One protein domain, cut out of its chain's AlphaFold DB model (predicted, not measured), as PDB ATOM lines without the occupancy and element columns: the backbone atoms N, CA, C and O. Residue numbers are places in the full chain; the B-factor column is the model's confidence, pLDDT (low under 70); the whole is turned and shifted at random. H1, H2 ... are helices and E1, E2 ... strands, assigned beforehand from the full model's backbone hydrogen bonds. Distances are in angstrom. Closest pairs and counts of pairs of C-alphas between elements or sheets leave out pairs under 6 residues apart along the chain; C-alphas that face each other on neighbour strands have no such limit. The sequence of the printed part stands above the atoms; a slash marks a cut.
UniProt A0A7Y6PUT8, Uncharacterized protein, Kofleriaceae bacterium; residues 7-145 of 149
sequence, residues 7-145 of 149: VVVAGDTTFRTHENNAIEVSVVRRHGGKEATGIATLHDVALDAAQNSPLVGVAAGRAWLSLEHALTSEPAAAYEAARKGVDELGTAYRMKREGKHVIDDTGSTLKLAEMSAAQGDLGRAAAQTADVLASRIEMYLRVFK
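AT A GLANCE: This is residues 7 to 145 of the 149 residues of an uncharacterized protein of Kofleriaceae bacterium (UniProt A0A7Y6PUT8). A twisted four-stranded sheet has helix H2 packed on its E4 and E3 side, and H3 and H5 pack on H2 in a bundle of three; H4 packs on H5, away from the sheet. Short H1 grazes the sheet, and a long loop, residues 94 to 105, joins H3 to H4. The printed part has 139 residues with four named strands followed by five named helices; the sheet, E1 E2 E3 E4, is antiparallel, and the class is mixed, helices and strands. It is compact, with a radius of gyration of the C-alphas of 15.5 A, and flat, spanning 49 by 37 by 18 A.

HOW THE PARTS SIT: E1, residues 7 to 10, E2, 13 to 17, E3, 22 to 31, and E4, 34 to 43, form a meander, each strand the antiparallel neighbour of the one before. The sheet is twisted, with C-alphas up to 4.2 A off its best plane. Pairs within hydrogen-bond range include N 10 and O 13 at 2.8 A between E1 and E2, N 14 and O 26 at 2.8 A between E2 and E3, and N 27 and O 38 at 2.8 A between E3 and E4. H1, residues 47 to 51, is on the sheet but only grazes it. H2, residues 56 to 70, is on the sheet at a height of 4.1 A, only just above the sheet's level; its closest C-alphas to E4 are those of Gly 38 and Ala 63, 3.8 A apart. H2 touches H3, residues 75 to 93, in a helical hairpin at a shallow tilt of 9 degrees, opposite ways; the closest C-alphas, of Glu 68 and Ala 78, are 4.4 A apart. With H2, H3 makes two layers, helices on one face of the sheet. H5, residues 122 to 143, is the hub: it touches H3 at a shallow tilt of 25 degrees, the same way, closest at the C-alphas of Tyr 79 and Ala 126, 3.9 A. H5 touches H2 at a shallow tilt of 26 degrees, opposite ways, closest at the C-alphas of Val 58 and Ile 137, 5.8 A. H2, H3 and H5 form a bundle, three helices at shallow tilts. H4, residues 106 to 118, touches H5 in a helical hairpin, closest at the C-alphas of Ala 113 and Ala 125, 4.2 A, and is not on the sheet. Every O i to N i+4 pair is within hydrogen-bond range in H1, H2, H4 and H5, and 14 of 15 are in H3.

IN THESE COORDINATES: E1 begins at C-alpha 7, (30.565, -39.640, -17.708). E3 and E4 measure 29.5 A and 30.1 A. H2 measures 21.5 A, H3 26.9 A and H4 18.5 A. H5 runs 31.1 A, from C-alpha 122 at (16.081, -19.613, -48.261) to C-alpha 143 at (10.531, -46.750, -34.060).

THE WHOLE: The C-alphas farthest apart, of Glu 19 and Gln 119, are 50.9 A apart. The printed part has no cut. The link from H3 to H4 is long; the others are tight. Mean pLDDT of the printed part is 89.0, with residues 90 to 103 under 70.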
ATOM      1  N   VAL A   7      30.612 -40.560 -16.570       91.69
ATOM      2  CA  VAL A   7      30.565 -39.640 -17.708       91.69
ATOM      3  C   VAL A   7      31.634 -40.039 -18.714       91.69
ATOM      4  O   VAL A   7      32.797 -40.218 -18.353       91.69
ATOM      5  N   VAL A   8      31.243 -40.174 -19.979       91.94
ATOM      6  CA  VAL A   8      32.148 -40.422 -21.106       91.94
ATOM      7  C   VAL A   8      31.942 -39.334 -22.147       91.94
ATOM      8  O   VAL A   8      30.812 -39.044 -22.528       91.94
ATOM      9  N   VAL A   9      33.038 -38.743 -22.616       92.50
ATOM     10  CA  VAL A   9      33.032 -37.721 -23.667       92.50
ATOM     11  C   VAL A   9      33.686 -38.302 -24.915       92.50
ATOM     12  O   VAL A   9      34.817 -38.782 -24.862       92.50
ATOM     13  N   ALA A  10      32.969 -38.256 -26.033       89.38
ATOM     14  CA  ALA A  10      33.406 -38.726 -27.338       89.38
ATOM     15  C   ALA A  10      33.175 -37.616 -28.374       89.38
ATOM     16  O   ALA A  10      32.076 -37.453 -28.914       89.38
ATOM     17  N   GLY A  11      34.218 -36.819 -28.626       90.75
ATOM     18  CA  GLY A  11      34.118 -35.628 -29.472       90.75
ATOM     19  C   GLY A  11      33.092 -34.639 -28.915       90.75
ATOM     20  O   GLY A  11      33.174 -34.253 -27.754       90.75
ATOM     21  N   ASP A  12      32.103 -34.279 -29.734       93.94
ATOM     22  CA  ASP A  12      31.001 -33.383 -29.356       93.94
ATOM     23  C   ASP A  12      29.827 -34.096 -28.649       93.94
ATOM     24  O   ASP A  12      28.755 -33.512 -28.487       93.94
ATOM     25  N   THR A  13      29.989 -35.366 -28.260       95.62
ATOM     26  CA  THR A  13      28.945 -36.150 -27.584       95.62
ATOM     27  C   THR A  13      29.363 -36.499 -26.163       95.62
ATOM     28  O   THR A  13      30.459 -37.007 -25.937       95.62
ATOM     29  N   THR A  14      28.476 -36.270 -25.202       96.75
ATOM     30  CA  THR A  14      28.640 -36.681 -23.805       96.75
ATOM     31  C   THR A  14      27.597 -37.729 -23.454       96.75
ATOM     32  O   THR A  14      26.415 -37.536 -23.722       96.75
ATOM     33  N   PHE A  15      28.036 -38.814 -22.826       95.75
ATOM     34  CA  PHE A  15      27.201 -39.874 -22.275       95.75
ATOM     35  C   PHE A  15      27.290 -39.809 -20.758       95.75
ATOM     36  O   PHE A  15      28.388 -39.901 -20.203       95.75
ATOM     37  N   ARG A  16      26.154 -39.668 -20.083       94.62
ATOM     38  CA  ARG A  16      26.058 -39.686 -18.626       94.62
ATOM     39  C   ARG A  16      25.144 -40.819 -18.202       94.62
ATOM     40  O   ARG A  16      24.006 -40.911 -18.648       94.62
ATOM     41  N   THR A  17      25.650 -41.691 -17.347       93.00
ATOM     42  CA  THR A  17      24.889 -42.831 -16.844       93.00
ATOM     43  C   THR A  17      24.071 -42.395 -15.635       93.00
ATOM     44  O   THR A  17      24.573 -41.735 -14.721       93.00
ATOM     45  N   HIS A  18      22.802 -42.769 -15.633       88.75
ATOM     46  CA  HIS A  18      21.868 -42.499 -14.552       88.75
ATOM     47  C   HIS A  18      21.490 -43.796 -13.838       88.75
ATOM     48  O   HIS A  18      21.816 -44.907 -14.266       88.75
ATOM     49  N   GLU A  19      20.791 -43.644 -12.719       80.12
ATOM     50  CA  GLU A  19      20.073 -44.747 -12.093       80.12
ATOM     51  C   GLU A  19      19.007 -45.302 -13.063       80.12
ATOM     52  O   GLU A  19      18.635 -44.649 -14.038       80.12
ATOM     53  N   ASN A  20      18.526 -46.524 -12.823       81.88
ATOM     54  CA  ASN A  20      17.525 -47.207 -13.663       81.88
ATOM     55  C   ASN A  20      17.969 -47.546 -15.096       81.88
ATOM     56  O   ASN A  20      17.132 -47.653 -15.985       81.88
ATOM     57  N   ASN A  21      19.270 -47.768 -15.320       83.38
ATOM     58  CA  ASN A  21      19.799 -48.215 -16.619       83.38
ATOM     59  C   ASN A  21      19.510 -47.227 -17.771       83.38
ATOM     60  O   ASN A  21      19.357 -47.629 -18.927       83.38
ATOM     61  N   ALA A  22      19.442 -45.936 -17.436       91.69
ATOM     62  CA  ALA A  22      19.275 -44.846 -18.383       91.69
ATOM     63  C   ALA A  22      20.614 -44.152 -18.669       91.69
ATOM     64  O   ALA A  22      21.475 -44.020 -17.793       91.69
ATOM     65  N   ILE A  23      20.795 -43.690 -19.903       94.56
ATOM     66  CA  ILE A  23      21.972 -42.940 -20.341       94.56
ATOM     67  C   ILE A  23      21.507 -41.655 -21.015       94.56
ATOM     68  O   ILE A  23      20.902 -41.694 -22.082       94.56
ATOM     69  N   GLU A  24      21.821 -40.514 -20.413       95.88
ATOM     70  CA  GLU A  24      21.649 -39.209 -21.040       95.88
ATOM     71  C   GLU A  24      22.757 -39.010 -22.073       95.88
ATOM     72  O   GLU A  24      23.948 -39.144 -21.783       95.88
ATOM     73  N   VAL A  25      22.351 -38.686 -23.292       96.44
ATOM     74  CA  VAL A  25      23.225 -38.373 -24.413       96.44
ATOM     75  C   VAL A  25      23.034 -36.906 -24.746       96.44
ATOM     76  O   VAL A  25      21.958 -36.496 -25.174       96.44
ATOM     77  N   SER A  26      24.086 -36.117 -24.567       97.12
ATOM     78  CA  SER A  26      24.126 -34.705 -24.948       97.12
ATOM     79  C   SER A  26      25.034 -34.532 -26.157       97.12
ATOM     80  O   SER A  26      26.192 -34.940 -26.115       97.12
ATOM     81  N   VAL A  27      24.528 -33.924 -27.226       96.94
ATOM     82  CA  VAL A  27      25.271 -33.673 -28.464       96.94
ATOM     83  C   VAL A  27      25.338 -32.178 -28.721       96.94
ATOM     84  O   VAL A  27      24.306 -31.514 -28.811       96.94
ATOM     85  N   VAL A  28      26.551 -31.661 -28.890       97.44
ATOM     86  CA  VAL A  28      26.802 -30.257 -29.223       97.44
ATOM     87  C   VAL A  28      26.989 -30.104 -30.730       97.44
ATOM     88  O   VAL A  28      27.740 -30.851 -31.360       97.44
ATOM     89  N   ARG A  29      26.320 -29.128 -31.344       97.25
ATOM     90  CA  ARG A  29      26.540 -28.760 -32.749       97.25
ATOM     91  C   ARG A  29      26.825 -27.273 -32.861       97.25
ATOM     92  O   ARG A  29      26.314 -26.472 -32.082       97.25
ATOM     93  N   ARG A  30      27.649 -26.911 -33.848       96.69
ATOM     94  CA  ARG A  30      28.097 -25.534 -34.099       96.69
ATOM     95  C   ARG A  30      27.873 -25.156 -35.554       96.69
ATOM     96  O   ARG A  30      28.283 -25.889 -36.457       96.69
ATOM     97  N   HIS A  31      27.264 -23.998 -35.789       95.69
ATOM     98  CA  HIS A  31      27.097 -23.438 -37.127       95.69
ATOM     99  C   HIS A  31      26.827 -21.933 -37.076       95.69
ATOM    100  O   HIS A  31      26.167 -21.458 -36.159       95.69
ATOM    101  N   GLY A  32      27.353 -21.173 -38.044       88.75
ATOM    102  CA  GLY A  32      27.126 -19.723 -38.117       88.75
ATOM    103  C   GLY A  32      27.571 -18.952 -36.867       88.75
ATOM    104  O   GLY A  32      26.916 -17.998 -36.472       88.75
ATOM    105  N   GLY A  33      28.627 -19.405 -36.179       92.31
ATOM    106  CA  GLY A  33      29.077 -18.805 -34.913       92.31
ATOM    107  C   GLY A  33      28.168 -19.079 -33.706       92.31
ATOM    108  O   GLY A  33      28.459 -18.595 -32.616       92.31
ATOM    109  N   LYS A  34      27.099 -19.865 -33.877       95.44
ATOM    110  CA  LYS A  34      26.197 -20.308 -32.808       95.44
ATOM    111  C   LYS A  34      26.483 -21.758 -32.438       95.44
ATOM    112  O   LYS A  34      27.015 -22.535 -33.237       95.44
ATOM    113  N   GLU A  35      26.111 -22.115 -31.220       96.81
ATOM    114  CA  GLU A  35      26.187 -23.468 -30.683       96.81
ATOM    115  C   GLU A  35      24.827 -23.840 -30.091       96.81
ATOM    116  O   GLU A  35      24.164 -22.995 -29.489       96.81
ATOM    117  N   ALA A  36      24.414 -25.095 -30.256       97.81
ATOM    118  CA  ALA A  36      23.279 -25.643 -29.531       97.81
ATOM    119  C   ALA A  36      23.572 -27.063 -29.053       97.81
ATOM    120  O   ALA A  36      24.355 -27.798 -29.661       97.81
ATOM    121  N   THR A  37      22.908 -27.442 -27.963       97.69
ATOM    122  CA  THR A  37      22.971 -28.789 -27.397       97.69
ATOM    123  C   THR A  37      21.620 -29.460 -27.557       97.69
ATOM    124  O   THR A  37      20.597 -28.909 -27.156       97.69
ATOM    125  N   GLY A  38      21.618 -30.657 -28.127       97.19
ATOM    126  CA  GLY A  38      20.463 -31.539 -28.129       97.19
ATOM    127  C   GLY A  38      20.688 -32.690 -27.163       97.19
ATOM    128  O   GLY A  38      21.808 -33.175 -27.012       97.19
ATOM    129  N   ILE A  39      19.619 -33.108 -26.495       96.81
ATOM    130  CA  ILE A  39      19.662 -34.140 -25.460       96.81
ATOM    131  C   ILE A  39      18.696 -35.256 -25.844       96.81
ATOM    132  O   ILE A  39      17.622 -34.981 -26.382       96.81
ATOM    133  N   ALA A  40      19.074 -36.503 -25.581       95.69
ATOM    134  CA  ALA A  40      18.189 -37.659 -25.616       95.69
ATOM    135  C   ALA A  40      18.534 -38.611 -24.469       95.69
ATOM    136  O   ALA A  40      19.705 -38.744 -24.114       95.69
ATOM    137  N   THR A  41      17.540 -39.300 -23.926       95.69
ATOM    138  CA  THR A  41      17.751 -40.315 -22.888       95.69
ATOM    139  C   THR A  41      17.572 -41.688 -23.503       95.69
ATOM    140  O   THR A  41      16.529 -41.967 -24.084       95.69
ATOM    141  N   LEU A  42      18.588 -42.545 -23.402       93.88
ATOM    142  CA  LEU A  42      18.537 -43.932 -23.855       93.88
ATOM    143  C   LEU A  42      18.211 -44.847 -22.683       93.88
ATOM    144  O   LEU A  42      18.815 -44.716 -21.622       93.88
ATOM    145  N   HIS A  43      17.319 -45.804 -22.902       92.56
ATOM    146  CA  HIS A  43      16.860 -46.743 -21.879       92.56
ATOM    147  C   HIS A  43      17.249 -48.167 -22.243       92.56
ATOM    148  O   HIS A  43      17.177 -48.555 -23.411       92.56
ATOM    149  N   ASP A  44      17.647 -48.944 -21.241       87.38
ATOM    150  CA  ASP A  44      18.013 -50.353 -21.392       87.38
ATOM    151  C   ASP A  44      19.170 -50.619 -22.369       87.38
ATOM    152  O   ASP A  44      19.266 -51.679 -22.992       87.38
ATOM    153  N   VAL A  45      20.096 -49.660 -22.484       85.44
ATOM    154  CA  VAL A  45      21.285 -49.761 -23.339       85.44
ATOM    155  C   VAL A  45      22.551 -49.674 -22.492       85.44
ATOM    156  O   VAL A  45      22.710 -48.771 -21.675       85.44
ATOM    157  N   ALA A  46      23.492 -50.594 -22.712       87.62
ATOM    158  CA  ALA A  46      24.820 -50.514 -22.110       87.62
ATOM    159  C   ALA A  46      25.641 -49.356 -22.712       87.62
ATOM    160  O   ALA A  46      25.467 -48.994 -23.873       87.62
ATOM    161  N   LEU A  47      26.558 -48.771 -21.938       87.06
ATOM    162  CA  LEU A  47      27.298 -47.563 -22.332       87.06
ATOM    163  C   LEU A  47      28.140 -47.716 -23.615       87.06
ATOM    164  O   LEU A  47      28.274 -46.773 -24.390       87.06
ATOM    165  N   ASP A  48      28.705 -48.893 -23.854       87.12
ATOM    166  CA  ASP A  48      29.439 -49.247 -25.073       87.12
ATOM    167  C   ASP A  48      28.512 -49.368 -26.295       87.12
ATOM    168  O   ASP A  48      28.832 -48.886 -27.386       87.12
ATOM    169  N   ALA A  49      27.324 -49.945 -26.102       85.50
ATOM    170  CA  ALA A  49      26.292 -50.016 -27.131       85.50
ATOM    171  C   ALA A  49      25.681 -48.636 -27.429       85.50
ATOM    172  O   ALA A  49      25.407 -48.328 -28.589       85.50
ATOM    173  N   ALA A  50      25.514 -47.786 -26.411       86.88
ATOM    174  CA  ALA A  50      24.997 -46.426 -26.533       86.88
ATOM    175  C   ALA A  50      25.903 -45.545 -27.405       86.88
ATOM    176  O   ALA A  50      25.403 -44.845 -28.281       86.88
ATOM    177  N   GLN A  51      27.224 -45.640 -27.230       86.25
ATOM    178  CA  GLN A  51      28.208 -44.883 -28.018       86.25
ATOM    179  C   GLN A  51      28.141 -45.161 -29.523       86.25
ATOM    180  O   GLN A  51      28.422 -44.278 -30.326       86.25
ATOM    181  N   ASN A  52      27.724 -46.368 -29.901       83.44
ATOM    182  CA  ASN A  52      27.579 -46.789 -31.295       83.44
ATOM    183  C   ASN A  52      26.107 -46.824 -31.741       83.44
ATOM    184  O   ASN A  52      25.770 -47.371 -32.796       83.44
ATOM    185  N   SER A  53      25.201 -46.292 -30.918       83.56
ATOM    186  CA  SER A  53      23.769 -46.402 -31.144       83.56
ATOM    187  C   SER A  53      23.290 -45.350 -32.145       83.56
ATOM    188  O   SER A  53      23.582 -44.166 -31.979       83.56
ATOM    189  N   PRO A  54      22.444 -45.717 -33.126       79.25
ATOM    190  CA  PRO A  54      21.791 -44.731 -33.988       79.25
ATOM    191  C   PRO A  54      20.855 -43.796 -33.206       79.25
ATOM    192  O   PRO A  54      20.437 -42.772 -33.738       79.25
ATOM    193  N   LEU A  55      20.532 -44.128 -31.948       84.81
ATOM    194  CA  LEU A  55      19.718 -43.297 -31.062       84.81
ATOM    195  C   LEU A  55      20.434 -42.003 -30.644       84.81
ATOM    196  O   LEU A  55      19.762 -41.021 -30.346       84.81
ATOM    197  N   VAL A  56      21.771 -41.955 -30.725       90.19
ATOM    198  CA  VAL A  56      22.548 -40.708 -30.575       90.19
ATOM    199  C   VAL A  56      22.117 -39.665 -31.616       90.19
ATOM    200  O   VAL A  56      22.114 -38.466 -31.338       90.19
ATOM    201  N   GLY A  57      21.659 -40.119 -32.790       90.00
ATOM    202  CA  GLY A  57      21.123 -39.258 -33.841       90.00
ATOM    203  C   GLY A  57      19.917 -38.421 -33.399       90.00
ATOM    204  O   GLY A  57      19.730 -37.328 -33.920       90.00
ATOM    205  N   VAL A  58      19.136 -38.867 -32.406       92.94
ATOM    206  CA  VAL A  58      18.019 -38.077 -31.850       92.94
ATOM    207  C   VAL A  58      18.542 -36.820 -31.155       92.94
ATOM    208  O   VAL A  58      18.068 -35.719 -31.437       92.94
ATOM    209  N   ALA A  59      19.554 -36.966 -30.293       95.44
ATOM    210  CA  ALA A  59      20.201 -35.836 -29.631       95.44
ATOM    211  C   ALA A  59      20.853 -34.897 -30.659       95.44
ATOM    212  O   ALA A  59      20.662 -33.685 -30.599       95.44
ATOM    213  N   ALA A  60      21.538 -35.446 -31.666       95.00
ATOM    214  CA  ALA A  60      22.127 -34.646 -32.739       95.00
ATOM    215  C   ALA A  60      21.078 -33.871 -33.555       95.00
ATOM    216  O   ALA A  60      21.238 -32.675 -33.796       95.00
ATOM    217  N   GLY A  61      19.976 -34.520 -33.940       95.38
ATOM    218  CA  GLY A  61      18.881 -33.885 -34.670       95.38
ATOM    219  C   GLY A  61      18.245 -32.741 -33.879       95.38
ATOM    220  O   GLY A  61      17.997 -31.673 -34.435       95.38
ATOM    221  N   ARG A  62      18.052 -32.920 -32.565       97.00
ATOM    222  CA  ARG A  62      17.574 -31.856 -31.662       97.00
ATOM    223  C   ARG A  62      18.544 -30.676 -31.597       97.00
ATOM    224  O   ARG A  62      18.098 -29.531 -31.627       97.00
ATOM    225  N   ALA A  63      19.852 -30.938 -31.558       97.88
ATOM    226  CA  ALA A  63      20.869 -29.887 -31.581       97.88
ATOM    227  C   ALA A  63      20.782 -29.063 -32.877       97.88
ATOM    228  O   ALA A  63      20.783 -27.834 -32.835       97.88
ATOM    229  N   TRP A  64      20.642 -29.731 -34.026       97.94
ATOM    230  CA  TRP A  64      20.501 -29.067 -35.323       97.94
ATOM    231  C   TRP A  64      19.205 -28.266 -35.463       97.94
ATOM    232  O   TRP A  64      19.259 -27.144 -35.961       97.94
ATOM    233  N   LEU A  65      18.070 -28.779 -34.975       97.12
ATOM    234  CA  LEU A  65      16.820 -28.008 -34.921       97.12
ATOM    235  C   LEU A  65      16.957 -26.762 -34.044       97.12
ATOM    236  O   LEU A  65      16.520 -25.681 -34.426       97.12
ATOM    237  N   SER A  66      17.600 -26.888 -32.882       97.88
ATOM    238  CA  SER A  66      17.827 -25.735 -32.012       97.88
ATOM    239  C   SER A  66      18.749 -24.696 -32.660       97.88
ATOM    240  O   SER A  66      18.544 -23.499 -32.453       97.88
ATOM    241  N   LEU A  67      19.752 -25.124 -33.436       97.44
ATOM    242  CA  LEU A  67      20.604 -24.218 -34.212       97.44
ATOM    243  C   LEU A  67      19.833 -23.518 -35.329       97.44
ATOM    244  O   LEU A  67      19.991 -22.312 -35.490       97.44
ATOM    245  N   GLU A  68      19.024 -24.255 -36.090       97.19
ATOM    246  CA  GLU A  68      18.174 -23.695 -37.144       97.19
ATOM    247  C   GLU A  68      17.293 -22.575 -36.580       97.19
ATOM    248  O   GLU A  68      17.347 -21.450 -37.080       97.19
ATOM    249  N   HIS A  69      16.614 -22.833 -35.459       96.00
ATOM    250  CA  HIS A  69      15.767 -21.843 -34.802       96.00
ATOM    251  C   HIS A  69      16.559 -20.620 -34.319       96.00
ATOM    252  O   HIS A  69      16.149 -19.472 -34.495       96.00
ATOM    253  N   ALA A  70      17.749 -20.837 -33.749       96.62
ATOM    254  CA  ALA A  70      18.626 -19.743 -33.340       96.62
ATOM    255  C   ALA A  70      19.123 -18.906 -34.534       96.62
ATOM    256  O   ALA A  70      19.510 -17.749 -34.356       96.62
ATOM    257  N   LEU A  71      19.138 -19.478 -35.741       96.25
ATOM    258  CA  LEU A  71      19.604 -18.875 -36.988       96.25
ATOM    259  C   LEU A  71      18.465 -18.347 -37.874       96.25
ATOM    260  O   LEU A  71      18.759 -17.895 -38.973       96.25
ATOM    261  N   THR A  72      17.202 -18.319 -37.432       94.00
ATOM    262  CA  THR A  72      16.064 -17.877 -38.270       94.00
ATOM    263  C   THR A  72      16.241 -16.472 -38.876       94.00
ATOM    264  O   THR A  72      15.746 -16.202 -39.969       94.00
ATOM    265  N   SER A  73      16.987 -15.573 -38.220       95.56
ATOM    266  CA  SER A  73      17.330 -14.245 -38.761       95.56
ATOM    267  C   SER A  73      18.343 -14.269 -39.917       95.56
ATOM    268  O   SER A  73      18.576 -13.248 -40.556       95.56
ATOM    269  N   GLU A  74      18.970 -15.414 -40.169       97.00
ATOM    270  CA  GLU A  74      20.024 -15.651 -41.153       97.00
ATOM    271  C   GLU A  74      19.614 -16.837 -42.050       97.00
ATOM    272  O   GLU A  74      20.124 -17.948 -41.882       97.00
ATOM    273  N   PRO A  75      18.698 -16.642 -43.022       95.69
ATOM    274  CA  PRO A  75      18.025 -17.744 -43.722       95.69
ATOM    275  C   PRO A  75      18.961 -18.762 -44.383       95.69
ATOM    276  O   PRO A  75      18.689 -19.960 -44.371       95.69
ATOM    277  N   ALA A  76      20.093 -18.304 -44.924       96.50
ATOM    278  CA  ALA A  76      21.108 -19.187 -45.492       96.50
ATOM    279  C   ALA A  76      21.723 -20.119 -44.435       96.50
ATOM    280  O   ALA A  76      21.862 -21.315 -44.672       96.50
ATOM    281  N   ALA A  77      22.061 -19.582 -43.261       97.25
ATOM    282  CA  ALA A  77      22.644 -20.358 -42.172       97.25
ATOM    283  C   ALA A  77      21.609 -21.284 -41.515       97.25
ATOM    284  O   ALA A  77      21.942 -22.420 -41.181       97.25
ATOM    285  N   ALA A  78      20.353 -20.841 -41.378       97.06
ATOM    286  CA  ALA A  78      19.255 -21.689 -40.910       97.06
ATOM    287  C   ALA A  78      19.043 -22.893 -41.841       97.06
ATOM    288  O   ALA A  78      19.015 -24.038 -41.390       97.06
ATOM    289  N   TYR A  79      18.990 -22.651 -43.153       97.44
ATOM    290  CA  TYR A  79      18.836 -23.712 -44.143       97.44
ATOM    291  C   TYR A  79      19.997 -24.715 -44.123       97.44
ATOM    292  O   TYR A  79      19.767 -25.925 -44.133       97.44
ATOM    293  N   GLU A  80      21.240 -24.236 -44.048       97.19
ATOM    294  CA  GLU A  80      22.418 -25.103 -43.949       97.19
ATOM    295  C   GLU A  80      22.451 -25.903 -42.635       97.19
ATOM    296  O   GLU A  80      22.802 -27.085 -42.649       97.19
ATOM    297  N   ALA A  81      22.039 -25.313 -41.506       97.25
ATOM    298  CA  ALA A  81      21.898 -26.029 -40.235       97.25
ATOM    299  C   ALA A  81      20.854 -27.153 -40.331       97.25
ATOM    300  O   ALA A  81      21.137 -28.293 -39.954       97.25
ATOM    301  N   ALA A  82      19.679 -26.858 -40.894       96.69
ATOM    302  CA  ALA A  82      18.627 -27.845 -41.100       96.69
ATOM    303  C   ALA A  82      19.102 -28.989 -42.010       96.69
ATOM    304  O   ALA A  82      18.921 -30.161 -41.675       96.69
ATOM    305  N   ARG A  83      19.770 -28.666 -43.128       95.88
ATOM    306  CA  ARG A  83      20.293 -29.661 -44.077       95.88
ATOM    307  C   ARG A  83      21.289 -30.605 -43.418       95.88
ATOM    308  O   ARG A  83      21.143 -31.818 -43.533       95.88
ATOM    309  N   LYS A  84      22.251 -30.059 -42.668       95.44
ATOM    310  CA  LYS A  84      23.236 -30.860 -41.929       95.44
ATOM    311  C   LYS A  84      22.570 -31.812 -40.946       95.44
ATOM    312  O   LYS A  84      22.977 -32.967 -40.861       95.44
ATOM    313  N   GLY A  85      21.519 -31.365 -40.259       94.25
ATOM    314  CA  GLY A  85      20.735 -32.240 -39.392       94.25
ATOM    315  C   GLY A  85      20.029 -33.363 -40.151       94.25
ATOM    316  O   GLY A  85      20.069 -34.515 -39.715       94.25
ATOM    317  N   VAL A  86      19.427 -33.062 -41.306       92.69
ATOM    318  CA  VAL A  86      18.786 -34.063 -42.177       92.69
ATOM    319  C   VAL A  86      19.790 -35.104 -42.682       92.69
ATOM    320  O   VAL A  86      19.460 -36.295 -42.690       92.69
ATOM    321  N   ASP A  87      20.994 -34.685 -43.070       90.88
ATOM    322  CA  ASP A  87      22.060 -35.563 -43.570       90.88
ATOM    323  C   ASP A  87      22.632 -36.455 -42.460       90.88
ATOM    324  O   ASP A  87      22.771 -37.675 -42.628       90.88
ATOM    325  N   GLU A  88      22.910 -35.863 -41.298       89.25
ATOM    326  CA  GLU A  88      23.441 -36.577 -40.141       89.25
ATOM    327  C   GLU A  88      22.453 -37.641 -39.642       89.25
ATOM    328  O   GLU A  88      22.822 -38.803 -39.447       89.25
ATOM    329  N   LEU A  89      21.168 -37.287 -39.530       84.38
ATOM    330  CA  LEU A  89      20.124 -38.228 -39.129       84.38
ATOM    331  C   LEU A  89      19.834 -39.271 -40.226       84.38
ATOM    332  O   LEU A  89      19.627 -40.453 -39.942       84.38
ATOM    333  N   GLY A  90      19.852 -38.858 -41.498       68.38
ATOM    334  CA  GLY A  90      19.561 -39.708 -42.656       68.38
ATOM    335  C   GLY A  90      20.583 -40.824 -42.893       68.38
ATOM    336  O   GLY A  90      20.219 -41.881 -43.419       68.38
ATOM    337  N   THR A  91      21.833 -40.630 -42.468       57.66
ATOM    338  CA  THR A  91      22.911 -41.625 -42.617       57.66
ATOM    339  C   THR A  91      22.693 -42.847 -41.714       57.66
ATOM    340  O   THR A  91      22.922 -43.979 -42.138       57.66
ATOM    341  N   ALA A  92      22.171 -42.652 -40.500       54.56
ATOM    342  CA  ALA A  92      21.972 -43.729 -39.527       54.56
ATOM    343  C   ALA A  92      20.647 -44.504 -39.713       54.56
ATOM    344  O   ALA A  92      20.547 -45.671 -39.331       54.56
ATOM    345  N   TYR A  93      19.629 -43.879 -40.314       52.31
ATOM    346  CA  TYR A  93      18.265 -44.428 -40.397       52.31
ATOM    347  C   TYR A  93      18.146 -45.570 -41.404       52.31
ATOM    348  O   TYR A  93      17.446 -46.563 -41.191       52.31
ATOM    349  N   ARG A  94      18.858 -45.427 -42.523       52.59
ATOM    350  CA  ARG A  94      18.712 -46.288 -43.698       52.59
ATOM    351  C   ARG A  94      19.142 -47.740 -43.427       52.59
ATOM    352  O   ARG A  94      18.633 -48.635 -44.087       52.59
ATOM    353  N   MET A  95      20.005 -47.980 -42.433       48.91
ATOM    354  CA  MET A  95      20.603 -49.295 -42.152       48.91
ATOM    355  C   MET A  95      19.817 -50.204 -41.184       48.91
ATOM    356  O   MET A  95      20.088 -51.396 -41.152       48.91
ATOM    357  N   LYS A  96      18.844 -49.708 -40.398       51.47
ATOM    358  CA  LYS A  96      18.075 -50.546 -39.434       51.47
ATOM    359  C   LYS A  96      16.585 -50.713 -39.769       51.47
ATOM    360  O   LYS A  96      15.817 -51.240 -38.964       51.47
ATOM    361  N   ARG A  97      16.177 -50.289 -40.969       50.47
ATOM    362  CA  ARG A  97      14.786 -50.311 -41.460       50.47
ATOM    363  C   ARG A  97      14.312 -51.695 -41.934       50.47
ATOM    364  O   ARG A  97      13.118 -51.872 -42.141       50.47
ATOM    365  N   GLU A  98      15.201 -52.683 -42.060       50.56
ATOM    366  CA  GLU A  98      14.873 -54.003 -42.634       50.56
ATOM    367  C   GLU A  98      13.842 -54.826 -41.833       50.56
ATOM    368  O   GLU A  98      13.285 -55.774 -42.374       50.56
ATOM    369  N   GLY A  99      13.519 -54.456 -40.585       51.81
ATOM    370  CA  GLY A  99      12.565 -55.203 -39.744       51.81
ATOM    371  C   GLY A  99      11.324 -54.440 -39.262       51.81
ATOM    372  O   GLY A  99      10.460 -55.034 -38.624       51.81
ATOM    373  N   LYS A 100      11.218 -53.128 -39.511       58.47
ATOM    374  CA  LYS A 100      10.116 -52.289 -39.010       58.47
ATOM    375  C   LYS A 100       9.592 -51.455 -40.176       58.47
ATOM    376  O   LYS A 100      10.301 -50.581 -40.659       58.47
ATOM    377  N   HIS A 101       8.381 -51.745 -40.655       58.25
ATOM    378  CA  HIS A 101       7.720 -51.081 -41.791       58.25
ATOM    379  C   HIS A 101       7.430 -49.591 -41.532       58.25
ATOM    380  O   HIS A 101       6.286 -49.181 -41.363       58.25
ATOM    381  N   VAL A 102       8.464 -48.762 -41.472       63.56
ATOM    382  CA  VAL A 102       8.323 -47.327 -41.233       63.56
ATOM    383  C   VAL A 102       8.357 -46.654 -42.581       63.56
ATOM    384  O   VAL A 102       9.355 -46.768 -43.285       63.56
ATOM    385  N   ILE A 103       7.279 -45.984 -42.967       67.62
ATOM    386  CA  ILE A 103       7.230 -45.182 -44.189       67.62
ATOM    387  C   ILE A 103       7.818 -43.809 -43.852       67.62
ATOM    388  O   ILE A 103       7.413 -43.192 -42.877       67.62
ATOM    389  N   ASP A 104       8.805 -43.384 -44.636       74.19
ATOM    390  CA  ASP A 104       9.374 -42.038 -44.598       74.19
ATOM    391  C   ASP A 104       8.940 -41.362 -45.898       74.19
ATOM    392  O   ASP A 104       9.428 -41.711 -46.976       74.19
ATOM    393  N   ASP A 105       7.963 -40.470 -45.789       76.88
ATOM    394  CA  ASP A 105       7.360 -39.698 -46.875       76.88
ATOM    395  C   ASP A 105       7.917 -38.266 -46.960       76.88
ATOM    396  O   ASP A 105       7.522 -37.485 -47.829       76.88
ATOM    397  N   THR A 106       8.929 -37.939 -46.146       86.00
ATOM    398  CA  THR A 106       9.552 -36.606 -46.113       86.00
ATOM    399  C   THR A 106      10.340 -36.268 -47.380       86.00
ATOM    400  O   THR A 106      10.725 -35.118 -47.588       86.00
ATOM    401  N   GLY A 107      10.571 -37.244 -48.266       85.31
ATOM    402  CA  GLY A 107      11.331 -37.063 -49.505       85.31
ATOM    403  C   GLY A 107      10.730 -36.026 -50.460       85.31
ATOM    404  O   GLY A 107      11.478 -35.297 -51.111       85.31
ATOM    405  N   SER A 108       9.401 -35.916 -50.533       87.44
ATOM    406  CA  SER A 108       8.745 -34.881 -51.348       87.44
ATOM    407  C   SER A 108       8.927 -33.489 -50.742       87.44
ATOM    408  O   SER A 108       9.227 -32.543 -51.465       87.44
ATOM    409  N   THR A 109       8.816 -33.371 -49.417       91.00
ATOM    410  CA  THR A 109       9.043 -32.111 -48.695       91.00
ATOM    411  C   THR A 109      10.488 -31.640 -48.833       91.00
ATOM    412  O   THR A 109      10.718 -30.464 -49.098       91.00
ATOM    413  N   LEU A 110      11.459 -32.555 -48.753       92.06
ATOM    414  CA  LEU A 110      12.871 -32.222 -48.940       92.06
ATOM    415  C   LEU A 110      13.153 -31.697 -50.356       92.06
ATOM    416  O   LEU A 110      13.820 -30.679 -50.506       92.06
ATOM    417  N   LYS A 111      12.574 -32.320 -51.391       93.81
ATOM    418  CA  LYS A 111      12.678 -31.817 -52.773       93.81
ATOM    419  C   LYS A 111      12.075 -30.421 -52.932       93.81
ATOM    420  O   LYS A 111      12.640 -29.591 -53.638       93.81
ATOM    421  N   LEU A 112      10.938 -30.148 -52.289       94.06
ATOM    422  CA  LEU A 112      10.346 -28.807 -52.297       94.06
ATOM    423  C   LEU A 112      11.264 -27.786 -51.615       94.06
ATOM    424  O   LEU A 112      11.432 -26.693 -52.151       94.06
ATOM    425  N   ALA A 113      11.901 -28.160 -50.503       95.19
ATOM    426  CA  ALA A 113      12.869 -27.309 -49.816       95.19
ATOM    427  C   ALA A 113      14.077 -26.982 -50.711       95.19
ATOM    428  O   ALA A 113      14.469 -25.822 -50.832       95.19
ATOM    429  N   GLU A 114      14.618 -27.986 -51.407       95.31
ATOM    430  CA  GLU A 114      15.708 -27.820 -52.378       95.31
ATOM    431  C   GLU A 114      15.307 -26.903 -53.542       95.31
ATOM    432  O   GLU A 114      16.090 -26.042 -53.952       95.31
ATOM    433  N   MET A 115      14.077 -27.037 -54.050       97.12
ATOM    434  CA  MET A 115      13.542 -26.147 -55.084       97.12
ATOM    435  C   MET A 115      13.407 -24.704 -54.587       97.12
ATOM    436  O   MET A 115      13.797 -23.784 -55.306       97.12
ATOM    437  N   SER A 116      12.895 -24.489 -53.371       97.25
ATOM    438  CA  SER A 116      12.811 -23.154 -52.766       97.25
ATOM    439  C   SER A 116      14.193 -22.522 -52.600       97.25
ATOM    440  O   SER A 116      14.379 -21.361 -52.963       97.25
ATOM    441  N   ALA A 117      15.194 -23.296 -52.172       96.88
ATOM    442  CA  ALA A 117      16.568 -22.813 -52.082       96.88
ATOM    443  C   ALA A 117      17.152 -22.444 -53.452       96.88
ATOM    444  O   ALA A 117      17.773 -21.391 -53.588       96.88
ATOM    445  N   ALA A 118      16.915 -23.268 -54.479       97.12
ATOM    446  CA  ALA A 118      17.355 -22.988 -55.847       97.12
ATOM    447  C   ALA A 118      16.710 -21.716 -56.434       97.12
ATOM    448  O   ALA A 118      17.294 -21.075 -57.305       97.12
ATOM    449  N   GLN A 119      15.528 -21.334 -55.944       97.31
ATOM    450  CA  GLN A 119      14.827 -20.097 -56.306       97.31
ATOM    451  C   GLN A 119      15.243 -18.885 -55.453       97.31
ATOM    452  O   GLN A 119      14.757 -17.781 -55.690       97.31
ATOM    453  N   GLY A 120      16.136 -19.066 -54.474       97.25
ATOM    454  CA  GLY A 120      16.590 -18.012 -53.563       97.25
ATOM    455  C   GLY A 120      15.684 -17.776 -52.349       97.25
ATOM    456  O   GLY A 120      16.013 -16.942 -51.505       97.25
ATOM    457  N   ASP A 121      14.584 -18.521 -52.208       97.44
ATOM    458  CA  ASP A 121      13.706 -18.468 -51.033       97.44
ATOM    459  C   ASP A 121      14.263 -19.354 -49.906       97.44
ATOM    460  O   ASP A 121      13.767 -20.441 -49.597       97.44
ATOM    461  N   LEU A 122      15.362 -18.886 -49.309       97.31
ATOM    462  CA  LEU A 122      16.081 -19.613 -48.261       97.31
ATOM    463  C   LEU A 122      15.303 -19.685 -46.943       97.31
ATOM    464  O   LEU A 122      15.491 -20.635 -46.190       97.31
ATOM    465  N   GLY A 123      14.411 -18.728 -46.670       96.62
ATOM    466  CA  GLY A 123      13.560 -18.764 -45.476       96.62
ATOM    467  C   GLY A 123      12.564 -19.917 -45.545       96.62
ATOM    468  O   GLY A 123      12.456 -20.712 -44.610       96.62
ATOM    469  N   ARG A 124      11.896 -20.075 -46.694       97.06
ATOM    470  CA  ARG A 124      11.012 -21.217 -46.933       97.06
ATOM    471  C   ARG A 124      11.773 -22.536 -46.981       97.06
ATOM    472  O   ARG A 124      11.306 -23.519 -46.407       97.06
ATOM    473  N   ALA A 125      12.935 -22.558 -47.633       97.88
ATOM    474  CA  ALA A 125      13.771 -23.751 -47.687       97.88
ATOM    475  C   ALA A 125      14.214 -24.206 -46.286       97.88
ATOM    476  O   ALA A 125      14.142 -25.400 -45.987       97.88
ATOM    477  N   ALA A 126      14.621 -23.270 -45.417       97.56
ATOM    478  CA  ALA A 126      14.972 -23.554 -44.025       97.56
ATOM    479  C   ALA A 126      13.800 -24.190 -43.272       97.56
ATOM    480  O   ALA A 126      13.950 -25.302 -42.771       97.56
ATOM    481  N   ALA A 127      12.622 -23.558 -43.303       96.81
ATOM    482  CA  ALA A 127      11.427 -24.064 -42.627       96.81
ATOM    483  C   ALA A 127      11.042 -25.477 -43.098       96.81
ATOM    484  O   ALA A 127      10.890 -26.388 -42.290       96.81
ATOM    485  N   GLN A 128      10.978 -25.707 -44.414       97.12
ATOM    486  CA  GLN A 128      10.635 -27.026 -44.962       97.12
ATOM    487  C   GLN A 128      11.679 -28.098 -44.618       97.12
ATOM    488  O   GLN A 128      11.330 -29.255 -44.387       97.12
ATOM    489  N   THR A 129      12.965 -27.738 -44.577       96.81
ATOM    490  CA  THR A 129      14.029 -28.680 -44.192       96.81
ATOM    491  C   THR A 129      13.992 -28.977 -42.693       96.81
ATOM    492  O   THR A 129      14.213 -30.121 -42.294       96.81
ATOM    493  N   ALA A 130      13.669 -27.983 -41.861       96.50
ATOM    494  CA  ALA A 130      13.466 -28.163 -40.428       96.50
ATOM    495  C   ALA A 130      12.276 -29.096 -40.148       96.50
ATOM    496  O   ALA A 130      12.409 -30.024 -39.352       96.50
ATOM    497  N   ASP A 131      11.165 -28.950 -40.880       95.38
ATOM    498  CA  ASP A 131      10.006 -29.849 -40.792       95.38
ATOM    499  C   ASP A 131      10.374 -31.300 -41.143       95.38
ATOM    500  O   ASP A 131       9.952 -32.246 -40.467       95.38
ATOM    501  N   VAL A 132      11.205 -31.500 -42.176       93.94
ATOM    502  CA  VAL A 132      11.746 -32.823 -42.540       93.94
ATOM    503  C   VAL A 132      12.575 -33.400 -41.393       93.94
ATOM    504  O   VAL A 132      12.403 -34.569 -41.037       93.94
ATOM    505  N   LEU A 133      13.467 -32.600 -40.804       94.56
ATOM    506  CA  LEU A 133      14.314 -33.024 -39.691       94.56
ATOM    507  C   LEU A 133      13.478 -33.408 -38.462       94.56
ATOM    508  O   LEU A 133      13.659 -34.503 -37.926       94.56
ATOM    509  N   ALA A 134      12.532 -32.559 -38.061       94.88
ATOM    510  CA  ALA A 134      11.624 -32.817 -36.947       94.88
ATOM    511  C   ALA A 134      10.814 -34.101 -37.165       94.88
ATOM    512  O   ALA A 134      10.818 -34.989 -36.310       94.88
ATOM    513  N   SER A 135      10.227 -34.264 -38.353       91.69
ATOM    514  CA  SER A 135       9.462 -35.464 -38.713       91.69
ATOM    515  C   SER A 135      10.308 -36.736 -38.617       91.69
ATOM    516  O   SER A 135       9.854 -37.765 -38.116       91.69
ATOM    517  N   ARG A 136      11.570 -36.689 -39.062       89.25
ATOM    518  CA  ARG A 136      12.488 -37.831 -38.949       89.25
ATOM    519  C   ARG A 136      12.855 -38.129 -37.500       89.25
ATOM    520  O   ARG A 136      12.885 -39.302 -37.137       89.25
ATOM    521  N   ILE A 137      13.075 -37.120 -36.659       91.56
ATOM    522  CA  ILE A 137      13.304 -37.326 -35.221       91.56
ATOM    523  C   ILE A 137      12.094 -38.020 -34.586       91.56
ATOM    524  O   ILE A 137      12.256 -39.016 -33.881       91.56
ATOM    525  N   GLU A 138      10.877 -37.566 -34.880       90.44
ATOM    526  CA  GLU A 138       9.654 -38.202 -34.377       90.44
ATOM    527  C   GLU A 138       9.498 -39.645 -34.861       90.44
ATOM    528  O   GLU A 138       9.113 -40.529 -34.090       90.44
ATOM    529  N   MET A 139       9.834 -39.919 -36.126       85.88
ATOM    530  CA  MET A 139       9.873 -41.285 -36.641       85.88
ATOM    531  C   MET A 139      10.860 -42.145 -35.849       85.88
ATOM    532  O   MET A 139      10.500 -43.250 -35.452       85.88
ATOM    533  N   TYR A 140      12.062 -41.645 -35.549       82.94
ATOM    534  CA  TYR A 140      13.029 -42.351 -34.701       82.94
ATOM    535  C   TYR A 140      12.457 -42.680 -33.322       82.94
ATOM    536  O   TYR A 140      12.492 -43.839 -32.904       82.94
ATOM    537  N   LEU A 141      11.876 -41.689 -32.646       88.38
ATOM    538  CA  LEU A 141      11.252 -41.876 -31.335       88.38
ATOM    539  C   LEU A 141      10.130 -42.923 -31.391       88.38
ATOM    540  O   LEU A 141      10.002 -43.757 -30.499       88.38
ATOM    541  N   ARG A 142       9.342 -42.948 -32.473       85.88
ATOM    542  CA  ARG A 142       8.279 -43.944 -32.672       85.88
ATOM    543  C   ARG A 142       8.833 -45.349 -32.909       85.88
ATOM    544  O   ARG A 142       8.308 -46.318 -32.366       85.88
ATOM    545  N   VAL A 143       9.885 -45.471 -33.716       81.62
ATOM    546  CA  VAL A 143      10.531 -46.750 -34.060       81.62
ATOM    547  C   VAL A 143      11.199 -47.396 -32.857       81.62
ATOM    548  O   VAL A 143      11.186 -48.625 -32.718       81.62
ATOM    549  N   PHE A 144      11.778 -46.564 -32.002       82.56
ATOM    550  CA  PHE A 144      12.533 -46.955 -30.822       82.56
ATOM    551  C   PHE A 144      11.808 -46.560 -29.534       82.56
ATOM    552  O   PHE A 144      12.444 -46.281 -28.521       82.56
ATOM    553  N   LYS A 145      10.469 -46.545 -29.572       86.00
ATOM    554  CA  LYS A 145       9.636 -46.208 -28.419       86.00
ATOM    555  C   LYS A 145      10.031 -47.061 -27.212       86.00
ATOM    556  O   LYS A 145      10.067 -48.285 -27.312       86.00
TER     557      LYS A 145